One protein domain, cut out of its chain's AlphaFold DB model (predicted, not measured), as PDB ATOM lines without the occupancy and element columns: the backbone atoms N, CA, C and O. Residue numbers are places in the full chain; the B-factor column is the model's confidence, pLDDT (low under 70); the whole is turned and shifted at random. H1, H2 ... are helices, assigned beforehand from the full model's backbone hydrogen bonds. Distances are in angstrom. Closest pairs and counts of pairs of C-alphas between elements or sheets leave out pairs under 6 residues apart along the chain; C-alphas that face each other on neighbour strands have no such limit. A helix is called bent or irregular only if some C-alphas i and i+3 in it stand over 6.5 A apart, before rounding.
ATOM      1  N   LYS A   2     -56.634  43.690  12.318       29.08
ATOM      2  CA  LYS A   2     -56.031  43.664  13.664       29.08
ATOM      3  C   LYS A   2     -54.676  42.950  13.587       29.08
ATOM      4  O   LYS A   2     -54.648  41.727  13.502       29.08
ATOM      5  N   TYR A   3     -53.570  43.691  13.561       39.34
ATOM      6  CA  TYR A   3     -52.246  43.089  13.707       39.34
ATOM      7  C   TYR A   3     -52.041  42.727  15.179       39.34
ATOM      8  O   TYR A   3     -52.196  43.551  16.074       39.34
ATOM      9  N   TYR A   4     -51.779  41.449  15.408       45.50
ATOM     10  CA  TYR A   4     -51.709  40.798  16.706       45.50
ATOM     11  C   TYR A   4     -50.533  41.343  17.526       45.50
ATOM     12  O   TYR A   4     -49.373  41.079  17.221       45.50
ATOM     13  N   THR A   5     -50.840  42.058  18.603       44.97
ATOM     14  CA  THR A   5     -49.911  42.628  19.594       44.97
ATOM     15  C   THR A   5     -49.312  41.596  20.566       44.97
ATOM     16  O   THR A   5     -48.787  41.968  21.603       44.97
ATOM     17  N   ASN A   6     -49.352  40.298  20.241       57.16
ATOM     18  CA  ASN A   6     -48.876  39.206  21.105       57.16
ATOM     19  C   ASN A   6     -48.088  38.143  20.321       57.16
ATOM     20  O   ASN A   6     -48.253  36.942  20.530       57.16
ATOM     21  N   ILE A   7     -47.253  38.563  19.368       55.56
ATOM     22  CA  ILE A   7     -46.320  37.643  18.709       55.56
ATOM     23  C   ILE A   7     -45.004  37.685  19.490       55.56
ATOM     24  O   ILE A   7     -44.379  38.746  19.546       55.56
ATOM     25  N   PRO A   8     -44.558  36.571  20.094       57.50
ATOM     26  CA  PRO A   8     -43.268  36.536  20.760       57.50
ATOM     27  C   PRO A   8     -42.148  36.926  19.788       57.50
ATOM     28  O   PRO A   8     -42.007  36.341  18.717       57.50
ATOM     29  N   VAL A   9     -41.348  37.919  20.177       67.62
ATOM     30  CA  VAL A   9     -40.306  38.541  19.336       67.62
ATOM     31  C   VAL A   9     -39.170  37.556  19.000       67.62
ATOM     32  O   VAL A   9     -38.487  37.698  17.990       67.62
ATOM     33  N   SER A  10     -38.998  36.507  19.817       85.38
ATOM     34  CA  SER A  10     -37.954  35.487  19.664       85.38
ATOM     35  C   SER A  10     -38.469  34.188  19.036       85.38
ATOM     36  O   SER A  10     -39.527  33.668  19.398       85.38
ATOM     37  N   ILE A  11     -37.645  33.593  18.164       84.50
ATOM     38  CA  ILE A  11     -37.874  32.281  17.531       84.50
ATOM     39  C   ILE A  11     -38.200  31.200  18.574       84.50
ATOM     40  O   ILE A  11     -39.065  30.350  18.338       84.50
ATOM     41  N   LYS A  12     -37.528  31.243  19.731       86.38
ATOM     42  CA  LYS A  12     -37.732  30.289  20.826       86.38
ATOM     43  C   LYS A  12     -39.152  30.390  21.382       86.38
ATOM     44  O   LYS A  12     -39.880  29.402  21.377       86.38
ATOM     45  N   ALA A  13     -39.581  31.597  21.732       88.44
ATOM     46  CA  ALA A  13     -40.894  31.833  22.314       88.44
ATOM     47  C   ALA A  13     -42.043  31.547  21.318       88.44
ATOM     48  O   ALA A  13     -43.080  31.014  21.705       88.44
ATOM     49  N   VAL A  14     -41.847  31.777  20.009       89.81
ATOM     50  CA  VAL A  14     -42.805  31.331  18.969       89.81
ATOM     51  C   VAL A  14     -42.917  29.808  18.920       89.81
ATOM     52  O   VAL A  14     -44.003  29.264  18.709       89.81
ATOM     53  N   THR A  15     -41.799  29.107  19.086       91.19
ATOM     54  CA  THR A  15     -41.766  27.642  19.059       91.19
ATOM     55  C   THR A  15     -42.480  27.061  20.280       91.19
ATOM     56  O   THR A  15     -43.339  26.195  20.120       91.19
ATOM     57  N   GLU A  16     -42.203  27.591  21.472       91.94
ATOM     58  CA  GLU A  16     -42.871  27.219  22.728       91.94
ATOM     59  C   GLU A  16     -44.379  27.483  22.666       91.94
ATOM     60  O   GLU A  16     -45.177  26.612  23.014       91.94
ATOM     61  N   PHE A  17     -44.788  28.632  22.119       93.00
ATOM     62  CA  PHE A  17     -46.198  28.942  21.889       93.00
ATOM     63  C   PHE A  17     -46.886  27.887  21.012       93.00
ATOM     64  O   PHE A  17     -47.965  27.398  21.346       93.00
ATOM     65  N   ARG A  18     -46.257  27.487  19.897       93.12
ATOM     66  CA  ARG A  18     -46.814  26.461  18.998       93.12
ATOM     67  C   ARG A  18     -46.930  25.097  19.671       93.12
ATOM     68  O   ARG A  18     -47.910  24.399  19.419       93.12
ATOM     69  N   VAL A  19     -45.963  24.721  20.511       93.94
ATOM     70  CA  VAL A  19     -46.029  23.485  21.310       93.94
ATOM     71  C   VAL A  19     -47.213  23.550  22.273       93.94
ATOM     72  O   VAL A  19     -48.067  22.667  22.230       93.94
ATOM     73  N   LYS A  20     -47.343  24.647  23.030       94.69
ATOM     74  CA  LYS A  20     -48.448  24.870  23.975       94.69
ATOM     75  C   LYS A  20     -49.821  24.760  23.306       94.69
ATOM     76  O   LYS A  20     -50.729  24.132  23.845       94.69
ATOM     77  N   VAL A  21     -49.977  25.321  22.105       94.69
ATOM     78  CA  VAL A  21     -51.225  25.226  21.323       94.69
ATOM     79  C   VAL A  21     -51.546  23.771  20.958       94.69
ATOM     80  O   VAL A  21     -52.702  23.353  21.034       94.69
ATOM     81  N   LEU A  22     -50.544  22.978  20.564       94.69
ATOM     82  CA  LEU A  22     -50.746  21.566  20.224       94.69
ATOM     83  C   LEU A  22     -51.067  20.705  21.450       94.69
ATOM     84  O   LEU A  22     -51.918  19.821  21.350       94.69
ATOM     85  N   GLU A  23     -50.435  20.970  22.591       94.69
ATOM     86  CA  GLU A  23     -50.736  20.308  23.866       94.69
ATOM     87  C   GLU A  23     -52.155  20.631  24.336       94.69
ATOM     88  O   GLU A  23     -52.927  19.729  24.664       94.69
ATOM     89  N   HIS A  24     -52.546  21.905  24.273       95.88
ATOM     90  CA  HIS A  24     -53.903  22.325  24.596       95.88
ATOM     91  C   HIS A  24     -54.936  21.656  23.683       95.88
ATOM     92  O   HIS A  24     -55.948  21.146  24.161       95.88
ATOM     93  N   LYS A  25     -54.654  21.565  22.376       94.88
ATOM     94  CA  LYS A  25     -55.503  20.817  21.439       94.88
ATOM     95  C   LYS A  25     -55.612  19.341  21.806       94.88
ATOM     96  O   LYS A  25     -56.689  18.774  21.644       94.88
ATOM     97  N   ALA A  26     -54.520  18.708  22.229       93.69
ATOM     98  CA  ALA A  26     -54.534  17.302  22.621       93.69
ATOM     99  C   ALA A  26     -55.393  17.067  23.874       93.69
ATOM    100  O   ALA A  26     -56.064  16.045  23.950       93.69
ATOM    101  N   LYS A  27     -55.411  18.026  24.809       96.62
ATOM    102  CA  LYS A  27     -56.156  17.931  26.072       96.62
ATOM    103  C   LYS A  27     -57.632  18.336  25.963       96.62
ATOM    104  O   LYS A  27     -58.484  17.647  26.507       96.62
ATOM    105  N   TYR A  28     -57.940  19.435  25.272       95.69
ATOM    106  CA  TYR A  28     -59.277  20.062  25.264       95.69
ATOM    107  C   TYR A  28     -59.964  20.059  23.889       95.69
ATOM    108  O   TYR A  28     -61.111  20.482  23.744       95.69
ATOM    109  N   GLY A  29     -59.274  19.595  22.848       94.88
ATOM    110  CA  GLY A  29     -59.803  19.546  21.490       94.88
ATOM    111  C   GLY A  29     -59.672  20.856  20.710       94.88
ATOM    112  O   GLY A  29     -59.111  21.864  21.153       94.88
ATOM    113  N   ILE A  30     -60.163  20.829  19.465       92.94
ATOM    114  CA  ILE A  30     -59.925  21.912  18.502       92.94
ATOM    115  C   ILE A  30     -60.743  23.169  18.813       92.94
ATOM    116  O   ILE A  30     -60.177  24.251  18.766       92.94
ATOM    117  N   LYS A  31     -62.029  23.048  19.172       93.69
ATOM    118  CA  LYS A  31     -62.916  24.205  19.403       93.69
ATOM    119  C   LYS A  31     -62.373  25.119  20.507       93.69
ATOM    120  O   LYS A  31     -62.179  26.302  20.265       93.69
ATOM    121  N   SER A  32     -62.014  24.531  21.650       94.31
ATOM    122  CA  SER A  32     -61.410  25.242  22.784       94.31
ATOM    123  C   SER A  32     -60.071  25.901  22.421       94.31
ATOM    124  O   SER A  32     -59.770  27.003  22.855       94.31
ATOM    125  N   THR A  33     -59.277  25.268  21.554       93.75
ATOM    126  CA  THR A  33     -57.988  25.827  21.114       93.75
ATOM    127  C   THR A  33     -58.152  27.035  20.188       93.75
ATOM    128  O   THR A  33     -57.371  27.981  20.271       93.75
ATOM    129  N   LEU A  34     -59.145  27.008  19.294       92.38
ATOM    130  CA  LEU A  34     -59.432  28.138  18.402       92.38
ATOM    131  C   LEU A  34     -59.892  29.362  19.197       92.38
ATOM    132  O   LEU A  34     -59.448  30.467  18.901       92.38
ATOM    133  N   ASP A  35     -60.720  29.132  20.214       92.50
ATOM    134  CA  ASP A  35     -61.227  30.164  21.117       92.50
ATOM    135  C   ASP A  35     -60.102  30.766  21.981       92.50
ATOM    136  O   ASP A  35     -59.862  31.970  21.946       92.50
ATOM    137  N   ALA A  36     -59.306  29.921  22.646       93.19
ATOM    138  CA  ALA A  36     -58.258  30.368  23.568       93.19
ATOM    139  C   ALA A  36     -57.073  31.082  22.891       93.19
ATOM    140  O   ALA A  36     -56.497  32.005  23.465       93.19
ATOM    141  N   PHE A  37     -56.662  30.646  21.693       89.31
ATOM    142  CA  PHE A  37     -55.427  31.131  21.054       89.31
ATOM    143  C   PHE A  37     -55.656  31.975  19.798       89.31
ATOM    144  O   PHE A  37     -54.682  32.474  19.233       89.31
ATOM    145  N   SER A  38     -56.902  32.136  19.330       89.88
ATOM    146  CA  SER A  38     -57.231  32.892  18.107       89.88
ATOM    147  C   SER A  38     -56.409  32.472  16.870       89.88
ATOM    148  O   SER A  38     -56.110  33.278  15.988       89.88
ATOM    149  N   VAL A  39     -56.012  31.197  16.796       90.00
ATOM    150  CA  VAL A  39     -55.254  30.628  15.669       90.00
ATOM    151  C   VAL A  39     -56.223  29.969  14.695       90.00
ATOM    152  O   VAL A  39     -57.183  29.333  15.113       90.00
ATOM    153  N   SER A  40     -55.973  30.055  13.387       91.00
ATOM    154  CA  SER A  40     -56.829  29.371  12.414       91.00
ATOM    155  C   SER A  40     -56.713  27.845  12.511       91.00
ATOM    156  O   SER A  40     -55.635  27.280  12.724       91.00
ATOM    157  N   ARG A  41     -57.831  27.151  12.269       92.69
ATOM    158  CA  ARG A  41     -57.896  25.681  12.272       92.69
ATOM    159  C   ARG A  41     -56.846  25.057  11.355       92.69
ATOM    160  O   ARG A  41     -56.138  24.143  11.773       92.69
ATOM    161  N   SER A  42     -56.712  25.569  10.132       93.56
ATOM    162  CA  SER A  42     -55.733  25.088   9.148       93.56
ATOM    163  C   SER A  42     -54.293  25.196   9.658       93.56
ATOM    164  O   SER A  42     -53.517  24.255   9.498       93.56
ATOM    165  N   THR A  43     -53.955  26.290  10.342       93.44
ATOM    166  CA  THR A  43     -52.629  26.503  10.932       93.44
ATOM    167  C   THR A  43     -52.315  25.457  12.000       93.44
ATOM    168  O   THR A  43     -51.237  24.861  11.980       93.44
ATOM    169  N   VAL A  44     -53.271  25.167  12.887       94.12
ATOM    170  CA  VAL A  44     -53.093  24.169  13.951       94.12
ATOM    171  C   VAL A  44     -52.861  22.768  13.372       94.12
ATOM    172  O   VAL A  44     -51.940  22.070  13.796       94.12
ATOM    173  N   TYR A  45     -53.634  22.359  12.360       95.31
ATOM    174  CA  TYR A  45     -53.421  21.065  11.696       95.31
ATOM    175  C   TYR A  45     -52.102  21.008  10.914       95.31
ATOM    176  O   TYR A  45     -51.426  19.977  10.933       95.31
ATOM    177  N   ALA A  46     -51.687  22.104  10.272       93.81
ATOM    178  CA  ALA A  46     -50.395  22.174   9.593       93.81
ATOM    179  C   ALA A  46     -49.222  22.002  10.575       93.81
ATOM    180  O   ALA A  46     -48.268  21.272  10.288       93.81
ATOM    181  N   TRP A  47     -49.302  22.626  11.754       94.56
ATOM    182  CA  TRP A  47     -48.329  22.433  12.831       94.56
ATOM    183  C   TRP A  47     -48.349  21.006  13.371       94.56
ATOM    184  O   TRP A  47     -47.287  20.401  13.488       94.56
ATOM    185  N   GLN A  48     -49.532  20.434  13.610       94.62
ATOM    186  CA  GLN A  48     -49.671  19.051  14.067       94.62
ATOM    187  C   GLN A  48     -49.022  18.066  13.086       94.62
ATOM    188  O   GLN A  48     -48.252  17.205  13.506       94.62
ATOM    189  N   LYS A  49     -49.274  18.218  11.780       95.12
ATOM    190  CA  LYS A  49     -48.672  17.373  10.739       95.12
ATOM    191  C   LYS A  49     -47.142  17.424  10.793       95.12
ATOM    192  O   LYS A  49     -46.495  16.381  10.784       95.12
ATOM    193  N   ARG A  50     -46.562  18.626  10.895       93.31
ATOM    194  CA  ARG A  50     -45.103  18.814  11.029       93.31
ATOM    195  C   ARG A  50     -44.559  18.197  12.314       93.31
ATOM    196  O   ARG A  50     -43.518  17.549  12.283       93.31
ATOM    197  N   TYR A  51     -45.264  18.386  13.426       94.12
ATOM    198  CA  TYR A  51     -44.857  17.879  14.730       94.12
ATOM    199  C   TYR A  51     -44.811  16.347  14.744       94.12
ATOM    200  O   TYR A  51     -43.795  15.768  15.129       94.12
ATOM    201  N   LEU A  52     -45.847  15.688  14.219       92.81
ATOM    202  CA  LEU A  52     -45.896  14.229  14.097       92.81
ATOM    203  C   LEU A  52     -44.822  13.691  13.144       92.81
ATOM    204  O   LEU A  52     -44.097  12.772  13.518       92.81
ATOM    205  N   ALA A  53     -44.643  14.309  11.971       93.81
ATOM    206  CA  ALA A  53     -43.605  13.914  11.013       93.81
ATOM    207  C   ALA A  53     -42.185  13.997  11.605       93.81
ATOM    208  O   ALA A  53     -41.304  13.224  11.246       93.81
ATOM    209  N   SER A  54     -41.965  14.910  12.552       91.38
ATOM    210  CA  SER A  54     -40.682  15.087  13.236       91.38
ATOM    211  C   SER A  54     -40.475  14.216  14.477       91.38
ATOM    212  O   SER A  54     -39.528  14.458  15.225       91.38
ATOM    213  N   ARG A  55     -41.358  13.240  14.736       91.44
ATOM    214  CA  ARG A  55     -41.385  12.449  15.979       91.44
ATOM    215  C   ARG A  55     -41.502  13.322  17.238       91.44
ATOM    216  O   ARG A  55     -40.795  13.105  18.215       91.44
ATOM    217  N   LYS A  56     -42.402  14.314  17.209       88.94
ATOM    218  CA  LYS A  56     -42.697  15.230  18.329       88.94
ATOM    219  C   LYS A  56     -41.501  16.089  18.774       88.94
ATOM    220  O   LYS A  56     -41.370  16.428  19.943       88.94
ATOM    221  N   ARG A  57     -40.620  16.471  17.844       90.75
ATOM    222  CA  ARG A  57     -39.489  17.360  18.147       90.75
ATOM    223  C   ARG A  57     -39.919  18.836  18.097       90.75
ATOM    224  O   ARG A  57     -40.439  19.269  17.064       90.75
ATOM    225  N   PRO A  58     -39.643  19.652  19.137       87.56
ATOM    226  CA  PRO A  58     -39.986  21.080  19.143       87.56
ATOM    227  C   PRO A  58     -39.339  21.868  17.997       87.56
ATOM    228  O   PRO A  58     -39.947  22.783  17.445       87.56
ATOM    229  N   SER A  59     -38.141  21.462  17.559       88.69
ATOM    230  CA  SER A  59     -37.412  22.091  16.448       88.69
ATOM    231  C   SER A  59     -38.206  22.123  15.136       88.69
ATOM    232  O   SER A  59     -38.035  23.028  14.319       88.69
ATOM    233  N   ALA A  60     -39.141  21.192  14.937       88.88
ATOM    234  CA  ALA A  60     -39.979  21.162  13.746       88.88
ATOM    235  C   ALA A  60     -41.033  22.274  13.702       88.88
ATOM    236  O   ALA A  60     -41.581  22.540  12.627       88.88
ATOM    237  N   LEU A  61     -41.312  22.932  14.831       90.31
ATOM    238  CA  LEU A  61     -42.268  24.032  14.945       90.31
ATOM    239  C   LEU A  61     -41.614  25.407  14.821       90.31
ATOM    240  O   LEU A  61     -42.327  26.408  14.856       90.31
ATOM    241  N   VAL A  62     -40.306  25.475  14.571       90.38
ATOM    242  CA  VAL A  62     -39.604  26.735  14.322       90.38
ATOM    243  C   VAL A  62     -40.232  27.474  13.121       90.38
ATOM    244  O   VAL A  62     -40.523  26.853  12.078       90.38
ATOM    245  N   PRO A  63     -40.529  28.786  13.246       87.75
ATOM    246  CA  PRO A  63     -40.982  29.605  12.127       87.75
ATOM    247  C   PRO A  63     -39.936  29.615  11.014       87.75
ATOM    248  O   PRO A  63     -38.757  29.857  11.244       87.75
ATOM    249  N   LYS A  64     -40.386  29.335   9.790       86.19
ATOM    250  CA  LYS A  64     -39.562  29.505   8.594       86.19
ATOM    251  C   LYS A  64     -39.718  30.933   8.091       86.19
ATOM    252  O   LYS A  64     -40.765  31.543   8.307       86.19
TER     253      LYS A  64
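AT A GLANCE: This is residues 2 to 64 of the 88 residues of the protein "Helix-turn-helix domain-containing protein" of Candidatus Saccharibacteria bacterium (UniProt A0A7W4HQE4). After a tail of residues 2 to 10, a long helix, H1, bends sharply so that its short second arm, H1b, folds back beside the end of its long first arm, H1a. H2 crosses H1a at nearly a right angle, and the small helix H3 packs on both H1a and H2. The printed part has 63 residues with three named helices, in the order H1, H2, H3, and no named strand; its class is all helix. It is compact, with a radius of gyration of the C-alphas of 11.4 A, and spans 33 by 27 by 17 A.

HOW THE PARTS SIT: H1, residues 11 to 37, was assigned as one helix by its hydrogen bonds but is bent: C-alphas 27 and 30 are 9.3 A apart. Its arms H1a, residues 11 to 27, and H1b, residues 30 to 37, touch, with H1a using residues 21 to 25 alone; the closest C-alphas, of Lys 25 and Thr 33, are 5.6 A apart. The arms run opposite ways at a steep tilt of 37 degrees, only just past shallow. H2, residues 41 to 53, touches H1a about perpendicular, at 82 degrees, through residues 44 to 48 alone on H2 and 18 to 22 alone on H1a; the closest C-alphas, of Leu 22 and Gln 48, are 6.7 A apart. H1b and H2 are close but not clearly touching, with the closest C-alphas, of Leu 34 and Arg 41, 6.8 A apart. H3, residues 58 to 61, touches residues 15 to 19 alone of H1a, closest at the C-alphas of Thr 15 and Leu 61, 5.5 A. H3 also touches residues 47 to 51 alone of H2, closest at the C-alphas of Tyr 51 and Ala 60, 6.0 A. H1b and H3 are apart. In H1a, H1b and H2 every O i to N i+4 pair is within hydrogen-bond range; H3 is too short for such a pair.

IN THESE COORDINATES: H1a begins at C-alpha 11, (-37.874, 32.281, 17.531), and measures 24.8 A; H1b measures 10.6 A. H2 measures 18.6 A, and H3, 5.6 A long, ends at C-alpha 61, (-42.268, 24.032, 14.945).

THE WHOLE: The two C-alphas farthest apart, of Lys 2 and Arg 55, are 34.6 A apart. The printed part has no cut, and the links H1 to H2 and H2 to H3 are tight. The mean pLDDT of the printed part is 86.7, with residues 2 to 9 under 70.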